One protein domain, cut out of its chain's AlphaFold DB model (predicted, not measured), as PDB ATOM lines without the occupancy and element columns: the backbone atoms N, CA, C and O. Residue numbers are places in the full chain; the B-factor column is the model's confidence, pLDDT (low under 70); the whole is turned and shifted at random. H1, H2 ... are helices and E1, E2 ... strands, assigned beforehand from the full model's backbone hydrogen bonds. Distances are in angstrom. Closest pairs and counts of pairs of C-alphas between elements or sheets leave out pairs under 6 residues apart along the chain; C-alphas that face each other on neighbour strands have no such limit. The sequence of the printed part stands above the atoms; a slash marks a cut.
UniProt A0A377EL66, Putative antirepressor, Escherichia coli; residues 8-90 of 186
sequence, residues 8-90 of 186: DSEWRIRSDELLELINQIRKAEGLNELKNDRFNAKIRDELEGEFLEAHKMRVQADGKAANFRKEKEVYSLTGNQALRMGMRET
ATOM      1  N   ASP A   8       0.340  29.170  11.008       60.91
ATOM      2  CA  ASP A   8       0.002  30.179   9.995       60.91
ATOM      3  C   ASP A   8       1.150  31.121   9.635       60.91
ATOM      4  O   ASP A   8       1.280  31.502   8.470       60.91
ATOM      5  N   SER A   9       1.981  31.490  10.609       64.56
ATOM      6  CA  SER A   9       3.132  32.366  10.375       64.56
ATOM      7  C   SER A   9       4.284  31.660   9.654       64.56
ATOM      8  O   SER A   9       5.041  32.303   8.928       64.56
ATOM      9  N   GLU A  10       4.411  30.342   9.822       74.50
ATOM     10  CA  GLU A  10       5.532  29.568   9.282       74.50
ATOM     11  C   GLU A  10       5.182  28.754   8.025       74.50
ATOM     12  O   GLU A  10       6.081  28.404   7.258       74.50
ATOM     13  N   TRP A  11       3.911  28.398   7.808       87.06
ATOM     14  CA  TRP A  11       3.508  27.666   6.608       87.06
ATOM     15  C   TRP A  11       3.395  28.613   5.415       87.06
ATOM     16  O   TRP A  11       2.641  29.590   5.438       87.06
ATOM     17  N   ARG A  12       4.133  28.285   4.352       90.00
ATOM     18  CA  ARG A  12       4.131  29.011   3.086       90.00
ATOM     19  C   ARG A  12       3.865  28.059   1.935       90.00
ATOM     20  O   ARG A  12       4.337  26.923   1.947       90.00
ATOM     21  N   ILE A  13       3.140  28.545   0.938       92.56
ATOM     22  CA  ILE A  13       2.901  27.856  -0.329       92.56
ATOM     23  C   ILE A  13       3.204  28.808  -1.478       92.56
ATOM     24  O   ILE A  13       2.901  30.004  -1.408       92.56
ATOM     25  N   ARG A  14       3.801  28.293  -2.552       94.88
ATOM     26  CA  ARG A  14       4.019  29.106  -3.747       94.88
ATOM     27  C   ARG A  14       2.720  29.294  -4.520       94.88
ATOM     28  O   ARG A  14       1.882  28.397  -4.592       94.88
ATOM     29  N   SER A  15       2.560  30.446  -5.162       95.50
ATOM     30  CA  SER A  15       1.343  30.758  -5.911       95.50
ATOM     31  C   SER A  15       1.094  29.807  -7.080       95.50
ATOM     32  O   SER A  15      -0.057  29.587  -7.445       95.50
ATOM     33  N   ASP A  16       2.133  29.218  -7.669       94.25
ATOM     34  CA  ASP A  16       1.973  28.236  -8.736       94.25
ATOM     35  C   ASP A  16       1.593  26.843  -8.230       94.25
ATOM     36  O   ASP A  16       0.752  26.208  -8.859       94.25
ATOM     37  N   GLU A  17       2.107  26.421  -7.076       94.25
ATOM     38  CA  GLU A  17       1.654  25.205  -6.380       94.25
ATOM     39  C   GLU A  17       0.186  25.332  -5.944       94.25
ATOM     40  O   GLU A  17      -0.625  24.428  -6.154       94.25
ATOM     41  N   LEU A  18      -0.194  26.491  -5.391       96.06
ATOM     42  CA  LEU A  18      -1.582  26.777  -5.027       96.06
ATOM     43  C   LEU A  18      -2.498  26.796  -6.260       96.06
ATOM     44  O   LEU A  18      -3.603  26.256  -6.221       96.06
ATOM     45  N   LEU A  19      -2.045  27.401  -7.361       96.31
ATOM     46  CA  LEU A  19      -2.787  27.415  -8.621       96.31
ATOM     47  C   LEU A  19      -2.989  26.004  -9.176       96.31
ATOM     48  O   LEU A  19      -4.079  25.695  -9.654       96.31
ATOM     49  N   GLU A  20      -1.965  25.154  -9.115       95.88
ATOM     50  CA  GLU A  20      -2.058  23.763  -9.548       95.88
ATOM     51  C   GLU A  20      -3.105  22.999  -8.727       95.88
ATOM     52  O   GLU A  20      -4.005  22.390  -9.304       95.88
ATOM     53  N   LEU A  21      -3.061  23.118  -7.396       95.88
ATOM     54  CA  LEU A  21      -4.058  22.541  -6.491       95.88
ATOM     55  C   LEU A  21      -5.478  23.005  -6.844       95.88
ATOM     56  O   LEU A  21      -6.395  22.188  -6.959       95.88
ATOM     57  N   ILE A  22      -5.670  24.311  -7.052       96.62
ATOM     58  CA  ILE A  22      -6.970  24.871  -7.439       96.62
ATOM     59  C   ILE A  22      -7.412  24.295  -8.788       96.62
ATOM     60  O   ILE A  22      -8.554  23.859  -8.920       96.62
ATOM     61  N   ASN A  23      -6.529  24.249  -9.784       97.31
ATOM     62  CA  ASN A  23      -6.854  23.752 -11.120       97.31
ATOM     63  C   ASN A  23      -7.182  22.257 -11.138       97.31
ATOM     64  O   ASN A  23      -8.114  21.863 -11.838       97.31
ATOM     65  N   GLN A  24      -6.506  21.441 -10.327       96.94
ATOM     66  CA  GLN A  24      -6.854  20.030 -10.145       96.94
ATOM     67  C   GLN A  24      -8.296  19.877  -9.633       96.94
ATOM     68  O   GLN A  24      -9.069  19.090 -10.183       96.94
ATOM     69  N   ILE A  25      -8.696  20.684  -8.643       96.69
ATOM     70  CA  ILE A  25     -10.067  20.681  -8.110       96.69
ATOM     71  C   ILE A  25     -11.064  21.212  -9.150       96.69
ATOM     72  O   ILE A  25     -12.122  20.615  -9.340       96.69
ATOM     73  N   ARG A  26     -10.734  22.302  -9.857       96.38
ATOM     74  CA  ARG A  26     -11.580  22.867 -10.924       96.38
ATOM     75  C   ARG A  26     -11.846  21.839 -12.018       96.38
ATOM     76  O   ARG A  26     -13.000  21.644 -12.388       96.38
ATOM     77  N   LYS A  27     -10.805  21.142 -12.472       96.69
ATOM     78  CA  LYS A  27     -10.900  20.089 -13.484       96.69
ATOM     79  C   LYS A  27     -11.762  18.918 -13.011       96.69
ATOM     80  O   LYS A  27     -12.605  18.453 -13.772       96.69
ATOM     81  N   ALA A  28     -11.603  18.483 -11.758       95.06
ATOM     82  CA  ALA A  28     -12.436  17.432 -11.168       95.06
ATOM     83  C   ALA A  28     -13.926  17.823 -11.082       95.06
ATOM     84  O   ALA A  28     -14.794  16.962 -11.174       95.06
ATOM     85  N   GLU A  29     -14.224  19.119 -10.952       95.00
ATOM     86  CA  GLU A  29     -15.583  19.680 -10.978       95.00
ATOM     87  C   GLU A  29     -16.065  20.068 -12.394       95.00
ATOM     88  O   GLU A  29     -17.116  20.694 -12.533       95.00
ATOM     89  N   GLY A  30     -15.314  19.732 -13.451       94.56
ATOM     90  CA  GLY A  30     -15.691  20.019 -14.842       94.56
ATOM     91  C   GLY A  30     -15.546  21.488 -15.260       94.56
ATOM     92  O   GLY A  30     -16.215  21.935 -16.189       94.56
ATOM     93  N   LEU A  31     -14.695  22.258 -14.579       93.75
ATOM     94  CA  LEU A  31     -14.464  23.679 -14.849       93.75
ATOM     95  C   LEU A  31     -13.103  23.937 -15.501       93.75
ATOM     96  O   LEU A  31     -12.109  23.276 -15.208       93.75
ATOM     97  N   ASN A  32     -13.055  24.973 -16.346       94.50
ATOM     98  CA  ASN A  32     -11.834  25.404 -17.028       94.50
ATOM     99  C   ASN A  32     -10.745  25.830 -16.041       94.50
ATOM    100  O   ASN A  32     -11.027  26.494 -15.039       94.50
ATOM    101  N   GLU A  33      -9.496  25.537 -16.379       95.31
ATOM    102  CA  GLU A  33      -8.330  25.932 -15.594       95.31
ATOM    103  C   GLU A  33      -8.137  27.457 -15.568       95.31
ATOM    104  O   GLU A  33      -8.413  28.186 -16.529       95.31
ATOM    105  N   LEU A  34      -7.641  27.956 -14.439       93.81
ATOM    106  CA  LEU A  34      -7.160  29.319 -14.300       93.81
ATOM    107  C   LEU A  34      -5.743  29.431 -14.853       93.81
ATOM    108  O   LEU A  34      -4.841  28.678 -14.490       93.81
ATOM    109  N   LYS A  35      -5.538  30.441 -15.701       92.31
ATOM    110  CA  LYS A  35      -4.208  30.824 -16.180       92.31
ATOM    111  C   LYS A  35      -3.442  31.559 -15.087       92.31
ATOM    112  O   LYS A  35      -4.031  32.335 -14.334       92.31
ATOM    113  N   ASN A  36      -2.122  31.393 -15.076       90.75
ATOM    114  CA  ASN A  36      -1.261  32.025 -14.081       90.75
ATOM    115  C   ASN A  36      -1.381  33.556 -14.058       90.75
ATOM    116  O   ASN A  36      -1.575  34.109 -12.984       90.75
ATOM    117  N   ASP A  37      -1.396  34.222 -15.217       90.88
ATOM    118  CA  ASP A  37      -1.524  35.686 -15.282       90.88
ATOM    119  C   ASP A  37      -2.824  36.181 -14.615       90.88
ATOM    120  O   ASP A  37      -2.821  37.162 -13.871       90.88
ATOM    121  N   ARG A  38      -3.938  35.456 -14.814       93.31
ATOM    122  CA  ARG A  38      -5.228  35.763 -14.170       93.31
ATOM    123  C   ARG A  38      -5.191  35.495 -12.671       93.31
ATOM    124  O   ARG A  38      -5.788  36.245 -11.908       93.31
ATOM    125  N   PHE A  39      -4.519  34.428 -12.249       95.12
ATOM    126  CA  PHE A  39      -4.375  34.110 -10.835       95.12
ATOM    127  C   PHE A  39      -3.503  35.141 -10.108       95.12
ATOM    128  O   PHE A  39      -3.902  35.639  -9.064       95.12
ATOM    129  N   ASN A  40      -2.382  35.555 -10.699       93.94
ATOM    130  CA  ASN A  40      -1.514  36.591 -10.140       93.94
ATOM    131  C   ASN A  40      -2.210  37.956 -10.064       93.94
ATOM    132  O   ASN A  40      -2.065  38.657  -9.067       93.94
ATOM    133  N   ALA A  41      -3.011  38.317 -11.075       94.00
ATOM    134  CA  ALA A  41      -3.855  39.510 -10.999       94.00
ATOM    135  C   ALA A  41      -4.821  39.433  -9.810       94.00
ATOM    136  O   ALA A  41      -4.974  40.409  -9.082       94.00
ATOM    137  N   LYS A  42      -5.404  38.251  -9.561       95.00
ATOM    138  CA  LYS A  42      -6.248  38.051  -8.387       95.00
ATOM    139  C   LYS A  42      -5.473  38.174  -7.069       95.00
ATOM    140  O   LYS A  42      -6.025  38.717  -6.122       95.00
ATOM    141  N   ILE A  43      -4.240  37.676  -6.996       95.31
ATOM    142  CA  ILE A  43      -3.411  37.773  -5.783       95.31
ATOM    143  C   ILE A  43      -3.165  39.235  -5.420       95.31
ATOM    144  O   ILE A  43      -3.390  39.615  -4.277       95.31
ATOM    145  N   ARG A  44      -2.751  40.052  -6.394       94.25
ATOM    146  CA  ARG A  44      -2.465  41.476  -6.169       94.25
ATOM    147  C   ARG A  44      -3.676  42.257  -5.669       94.25
ATOM    148  O   ARG A  44      -3.517  43.135  -4.842       94.25
ATOM    149  N   ASP A  45      -4.851  41.913  -6.179       94.44
ATOM    150  CA  ASP A  45      -6.121  42.538  -5.813       94.44
ATOM    151  C   ASP A  45      -6.635  42.076  -4.434       94.44
ATOM    152  O   ASP A  45      -7.082  42.887  -3.640       94.44
ATOM    153  N   GLU A  46      -6.532  40.784  -4.098       94.94
ATOM    154  CA  GLU A  46      -6.996  40.271  -2.792       94.94
ATOM    155  C   GLU A  46      -6.079  40.672  -1.629       94.94
ATOM    156  O   GLU A  46      -6.521  40.801  -0.489       94.94
ATOM    157  N   LEU A  47      -4.782  40.790  -1.910       94.31
ATOM    158  CA  LEU A  47      -3.731  41.011  -0.918       94.31
ATOM    159  C   LEU A  47      -3.118  42.409  -1.055       94.31
ATOM    160  O   LEU A  47      -1.958  42.625  -0.699       94.31
ATOM    161  N   GLU A  48      -3.886  43.350  -1.603       92.88
ATOM    162  CA  GLU A  48      -3.479  44.744  -1.699       92.88
ATOM    163  C   GLU A  48      -3.165  45.301  -0.300       92.88
ATOM    164  O   GLU A  48      -3.891  45.071   0.667       92.88
ATOM    165  N   GLY A  49      -2.039  46.009  -0.180       90.06
ATOM    166  CA  GLY A  49      -1.561  46.550   1.095       90.06
ATOM    167  C   GLY A  49      -0.785  45.562   1.974       90.06
ATOM    168  O   GLY A  49      -0.246  45.971   3.001       90.06
ATOM    169  N   GLU A  50      -0.659  44.291   1.579       90.94
ATOM    170  CA  GLU A  50       0.175  43.310   2.282       90.94
ATOM    171  C   GLU A  50       1.553  43.134   1.643       90.94
ATOM    172  O   GLU A  50       1.747  43.310   0.440       90.94
ATOM    173  N   PHE A  51       2.528  42.720   2.454       87.38
ATOM    174  CA  PHE A  51       3.828  42.319   1.933       87.38
ATOM    175  C   PHE A  51       3.704  41.002   1.155       87.38
ATOM    176  O   PHE A  51       3.363  39.957   1.719       87.38
ATOM    177  N   LEU A  52       4.020  41.059  -0.140       88.06
ATOM    178  CA  LEU A  52       4.082  39.907  -1.031       88.06
ATOM    179  C   LEU A  52       5.533  39.636  -1.417       88.06
ATOM    180  O   LEU A  52       6.166  40.421  -2.120       88.06
ATOM    181  N   GLU A  53       6.047  38.488  -0.993       88.44
ATOM    182  CA  GLU A  53       7.350  38.014  -1.438       88.44
ATOM    183  C   GLU A  53       7.207  37.439  -2.856       88.44
ATOM    184  O   GLU A  53       6.573  36.401  -3.056       88.44
ATOM    185  N   ALA A  54       7.751  38.147  -3.849       88.81
ATOM    186  CA  ALA A  54       7.671  37.783  -5.259       88.81
ATOM    187  C   ALA A  54       9.015  37.258  -5.781       88.81
ATOM    188  O   ALA A  54      10.065  37.874  -5.599       88.81
ATOM    189  N   HIS A  55       8.967  36.149  -6.510       88.12
ATOM    190  CA  HIS A  55      10.101  35.557  -7.202       88.12
ATOM    191  C   HIS A  55       9.829  35.502  -8.702       88.12
ATOM    192  O   HIS A  55       8.727  35.183  -9.153       88.12
ATOM    193  N   LYS A  56      10.863  35.768  -9.497       86.00
ATOM    194  CA  LYS A  56      10.814  35.588 -10.946       86.00
ATOM    195  C   LYS A  56      11.367  34.220 -11.304       86.00
ATOM    196  O   LYS A  56      12.524  33.921 -11.018       86.00
ATOM    197  N   MET A  57      10.567  33.409 -11.982       82.06
ATOM    198  CA  MET A  57      11.011  32.145 -12.557       82.06
ATOM    199  C   MET A  57      11.069  32.232 -14.073       82.06
ATOM    200  O   MET A  57      10.181  32.791 -14.712       82.06
ATOM    201  N   ARG A  58      12.097  31.628 -14.669       79.50
ATOM    202  CA  ARG A  58      12.179  31.470 -16.122       79.50
ATOM    203  C   ARG A  58      11.489  30.171 -16.519       79.50
ATOM    204  O   ARG A  58      11.916  29.102 -16.097       79.50
ATOM    205  N   VAL A  59      10.461  30.270 -17.348       76.81
ATOM    206  CA  VAL A  59       9.725  29.124 -17.898       76.81
ATOM    207  C   VAL A  59       9.851  29.105 -19.413       76.81
ATOM    208  O   VAL A  59      10.022  30.151 -20.039       76.81
ATOM    209  N   GLN A  60       9.790  27.923 -20.019       74.12
ATOM    210  CA  GLN A  60       9.707  27.818 -21.472       74.12
ATOM    211  C   GLN A  60       8.389  28.445 -21.940       74.12
ATOM    212  O   GLN A  60       7.349  28.233 -21.320       74.12
ATOM    213  N   ALA A  61       8.430  29.261 -22.992       70.00
ATOM    214  CA  ALA A  61       7.192  29.768 -23.569       70.00
ATOM    215  C   ALA A  61       6.558  28.700 -24.462       70.00
ATOM    216  O   ALA A  61       7.204  28.214 -25.394       70.00
ATOM    217  N   ASP A  62       5.288  28.385 -24.203       65.19
ATOM    218  CA  ASP A  62       4.518  27.451 -25.023       65.19
ATOM    219  C   ASP A  62       4.521  27.886 -26.495       65.19
ATOM    220  O   ASP A  62       4.265  29.049 -26.822       65.19
ATOM    221  N   GLY A  63       4.839  26.944 -27.388       60.97
ATOM    222  CA  GLY A  63       4.831  27.168 -28.836       60.97
ATOM    223  C   GLY A  63       5.983  28.015 -29.390       60.97
ATOM    224  O   GLY A  63       5.926  28.406 -30.555       60.97
ATOM    225  N   LYS A  64       7.034  28.307 -28.606       61.78
ATOM    226  CA  LYS A  64       8.258  28.975 -29.090       61.78
ATOM    227  C   LYS A  64       9.473  28.049 -29.026       61.78
ATOM    228  O   LYS A  64       9.490  27.073 -28.278       61.78
ATOM    229  N   ALA A  65      10.499  28.369 -29.822       62.16
ATOM    230  CA  ALA A  65      11.767  27.638 -29.848       62.16
ATOM    231  C   ALA A  65      12.321  27.427 -28.427       62.16
ATOM    232  O   ALA A  65      12.195  28.313 -27.580       62.16
ATOM    233  N   ALA A  66      12.972  26.284 -28.183       61.56
ATOM    234  CA  ALA A  66      13.440  25.838 -26.861       61.56
ATOM    235  C   ALA A  66      14.300  26.861 -26.085       61.56
ATOM    236  O   ALA A  66      14.408  26.796 -24.862       61.56
ATOM    237  N   ASN A  67      14.863  27.848 -26.787       68.12
ATOM    238  CA  ASN A  67      15.720  28.887 -26.224       68.12
ATOM    239  C   ASN A  67      14.953  30.129 -25.733       68.12
ATOM    240  O   ASN A  67      15.542  30.986 -25.076       68.12
ATOM    241  N   PHE A  68      13.650  30.250 -26.017       67.25
ATOM    242  CA  PHE A  68      12.848  31.382 -25.558       67.25
ATOM    243  C   PHE A  68      12.251  31.098 -24.175       67.25
ATOM    244  O   PHE A  68      11.322  30.301 -24.018       67.25
ATOM    245  N   ARG A  69      12.774  31.792 -23.161       71.44
ATOM    246  CA  ARG A  69      12.265  31.737 -21.787       71.44
ATOM    247  C   ARG A  69      11.416  32.974 -21.494       71.44
ATOM    248  O   ARG A  69      11.866  34.093 -21.717       71.44
ATOM    249  N   LYS A  70      10.205  32.774 -20.974       77.31
ATOM    250  CA  LYS A  70       9.356  33.837 -20.418       77.31
ATOM    251  C   LYS A  70       9.623  33.945 -18.915       77.31
ATOM    252  O   LYS A  70       9.814  32.932 -18.245       77.31
ATOM    253  N   GLU A  71       9.625  35.163 -18.383       81.19
ATOM    254  CA  GLU A  71       9.589  35.370 -16.935       81.19
ATOM    255  C   GLU A  71       8.152  35.201 -16.429       81.19
ATOM    256  O   GLU A  71       7.209  35.783 -16.969       81.19
ATOM    257  N   LYS A  72       7.996  34.378 -15.398       84.44
ATOM    258  CA  LYS A  72       6.755  34.143 -14.668       84.44
ATOM    259  C   LYS A  72       6.955  34.617 -13.236       84.44
ATOM    260  O   LYS A  72       7.930  34.239 -12.589       84.44
ATOM    261  N   GLU A  73       6.035  35.433 -12.754       89.31
ATOM    262  CA  GLU A  73       6.018  35.893 -11.369       89.31
ATOM    263  C   GLU A  73       5.342  34.838 -10.483       89.31
ATOM    264  O   GLU A  73       4.279  34.310 -10.826       89.31
ATOM    265  N   VAL A  74       5.974  34.500  -9.363       92.94
ATOM    266  CA  VAL A  74       5.488  33.523  -8.384       92.94
ATOM    267  C   VAL A  74       5.574  34.151  -7.002       92.94
ATOM    268  O   VAL A  74       6.615  34.687  -6.641       92.94
ATOM    269  N   TYR A  75       4.498  34.075  -6.228       94.75
ATOM    270  CA  TYR A  75       4.436  34.648  -4.885       94.75
ATOM    271  C   TYR A  75       4.591  33.561  -3.822       94.75
ATOM    272  O   TYR A  75       4.068  32.460  -3.986       94.75
ATOM    273  N   SER A  76       5.275  33.879  -2.730       94.75
ATOM    274  CA  SER A  76       5.340  33.077  -1.505       94.75
ATOM    275  C   SER A  76       4.220  33.543  -0.569       94.75
ATOM    276  O   SER A  76       4.271  34.645  -0.020       94.75
ATOM    277  N   LEU A  77       3.165  32.731  -0.445       93.69
ATOM    278  CA  LEU A  77       1.935  33.072   0.278       93.69
ATOM    279  C   LEU A  77       1.887  32.377   1.638       93.69
ATOM    280  O   LEU A  77       2.176  31.183   1.731       93.69
ATOM    281  N   THR A  78       1.464  33.091   2.681       92.25
ATOM    282  CA  THR A  78       1.174  32.499   4.001       92.25
ATOM    283  C   THR A  78      -0.102  31.650   3.984       92.25
ATOM    284  O   THR A  78      -0.904  31.717   3.046       92.25
ATOM    285  N   GLY A  79      -0.343  30.887   5.056       90.06
ATOM    286  CA  GLY A  79      -1.574  30.101   5.235       90.06
ATOM    287  C   GLY A  79      -2.852  30.919   5.071       90.06
ATOM    288  O   GLY A  79      -3.744  30.542   4.307       90.06
ATOM    289  N   ASN A  80      -2.915  32.076   5.726       91.31
ATOM    290  CA  ASN A  80      -4.072  32.968   5.664       91.31
ATOM    291  C   ASN A  80      -4.246  33.621   4.288       91.31
ATOM    292  O   ASN A  80      -5.372  33.735   3.796       91.31
ATOM    293  N   GLN A  81      -3.147  33.993   3.630       94.06
ATOM    294  CA  GLN A  81      -3.181  34.507   2.260       94.06
ATOM    295  C   GLN A  81      -3.708  33.445   1.287       94.06
ATOM    296  O   GLN A  81      -4.617  33.721   0.504       94.06
ATOM    297  N   ALA A  82      -3.222  32.204   1.380       94.38
ATOM    298  CA  ALA A  82      -3.698  31.097   0.553       94.38
ATOM    299  C   ALA A  82      -5.188  30.786   0.781       94.38
ATOM    300  O   ALA A  82      -5.923  30.544  -0.179       94.38
ATOM    301  N   LEU A  83      -5.659  30.831   2.033       94.19
ATOM    302  CA  LEU A  83      -7.077  30.637   2.355       94.19
ATOM    303  C   LEU A  83      -7.968  31.718   1.735       94.19
ATOM    304  O   LEU A  83      -8.983  31.376   1.126       94.19
ATOM    305  N   ARG A  84      -7.577  32.997   1.823       94.38
ATOM    306  CA  ARG A  84      -8.297  34.102   1.160       94.38
ATOM    307  C   ARG A  84      -8.352  33.921  -0.351       94.38
ATOM    308  O   ARG A  84      -9.420  34.028  -0.950       94.38
ATOM    309  N   MET A  85      -7.243  33.507  -0.962       95.19
ATOM    310  CA  MET A  85      -7.236  33.154  -2.382       95.19
ATOM    311  C   MET A  85      -8.209  32.011  -2.704       95.19
ATOM    312  O   MET A  85      -8.927  32.082  -3.700       95.19
ATOM    313  N   GLY A  86      -8.300  30.992  -1.845       92.19
ATOM    314  CA  GLY A  86      -9.291  29.920  -1.971       92.19
ATOM    315  C   GLY A  86     -10.744  30.405  -1.875       92.19
ATOM    316  O   GLY A  86     -11.620  29.872  -2.559       92.19
ATOM    317  N   MET A  87     -11.018  31.459  -1.096       93.06
ATOM    318  CA  MET A  87     -12.353  32.069  -0.988       93.06
ATOM    319  C   MET A  87     -12.841  32.708  -2.296       93.06
ATOM    320  O   MET A  87     -14.049  32.832  -2.502       93.06
ATOM    321  N   ARG A  88     -11.935  33.020  -3.230       91.44
ATOM    322  CA  ARG A  88     -12.247  33.606  -4.549       91.44
ATOM    323  C   ARG A  88     -12.790  32.599  -5.564       91.44
ATOM    324  O   ARG A  88     -13.123  32.971  -6.691       91.44
ATOM    325  N   GLU A  89     -12.868  31.329  -5.181       93.50
ATOM    326  CA  GLU A  89     -13.470  30.274  -5.987       93.50
ATOM    327  C   GLU A  89     -14.982  30.151  -5.757       93.50
ATOM    328  O   GLU A  89     -15.559  30.694  -4.805       93.50
ATOM    329  N   THR A  90     -15.640  29.414  -6.654       92.94
ATOM    330  CA  THR A  90     -17.071  29.107  -6.545       92.94
ATOM    331  C   THR A  90     -17.350  28.240  -5.316       92.94
ATOM    332  O   THR A  90     -16.469  27.531  -4.838       92.94
TER     333      THR A  90
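What this domain is: This is residues 8 to 90 of the 186 residues of the protein "Putative antirepressor" of Escherichia coli (UniProt A0A377EL66). A long antiparallel hairpin, E2 and E3, makes the longest axis, and three helices gather on one side of it near one end, while the turn at its other end, residues 61 to 68, reaches away from them. The short strand E1 pairs with the end of E3 beside the helices; H1 starts there and points away from the hairpin, and H2 packs on both H1 and H3. The printed part has 83 residues, with three named helices and three named strands in the order E1 H1 H2 E2 E3 H3, and the sheet, E1 E3 E2, is antiparallel throughout. The class is mixed, helices and strands; the whole is only just compact, close to loose, with a radius of gyration of the C-alphas of 13.7 A and spans of 41 by 32 by 21 A.

How they stand to each other: E1, residues 12 to 14, is the antiparallel neighbour of E3, residues 69 to 78, at 159 degrees; N 13 and O 77 are within hydrogen-bond range at 2.9 A. H1, residues 15 to 28, is on the sheet at a height of 6.3 A, over none of its strands; the closest C-alphas of H1 and E3 are those of Ser 15 and Tyr 75, 5.1 A apart. H2, residues 36 to 46, touches H1, which meets it with residues 15 to 19 alone; the closest C-alphas, of Leu 19 and Phe 39, are 7.2 A apart, and the lines stand about perpendicular, but only just, at 71 degrees. H2 only grazes the sheet, with its residues 36 to 44. E2, residues 53 to 60, and E3 form a hairpin, antiparallel at 148 degrees, with N 57 and O 72 at 2.8 A and N 76 and O 53 at 2.9 A. The pairing is staggered: E3 pairs with E2 over residues 69 to 76 and with E1 over residues 76 to 78. E1 and E2, the edge strands, are apart. E1 and E2 belong to a split strand-helix-strand unit, two strands running the same way with H1 and H2 between them along the chain and E3 between them in the sheet; its crossover is right-handed. H3, residues 79 to 87, touches H2 about perpendicular at 74 degrees, the closest C-alphas being those of Ile 43 and Met 85, 6.9 A apart. In H1, H2 and H3 every O i to N i+4 pair is within hydrogen-bond range.

Where its parts are: E1 begins at C-alpha 12, (4.131, 29.011, 3.086). H1 measures 19.9 A from first to last C-alpha, H2 15.1 A, E2 22.6 A and E3 28.1 A, from C-alpha 69 at (12.265, 31.737, -21.787). H3 ends at C-alpha 87, (-12.353, 32.069, -0.988).

The domain as a whole: The two C-alphas farthest apart, of Asp 8 and Ala 65, are 41.6 A apart. The printed part has no cut and no long link. Mean pLDDT of the printed part is 88.1; residues 8 to 9 and 62 to 68 are under 70.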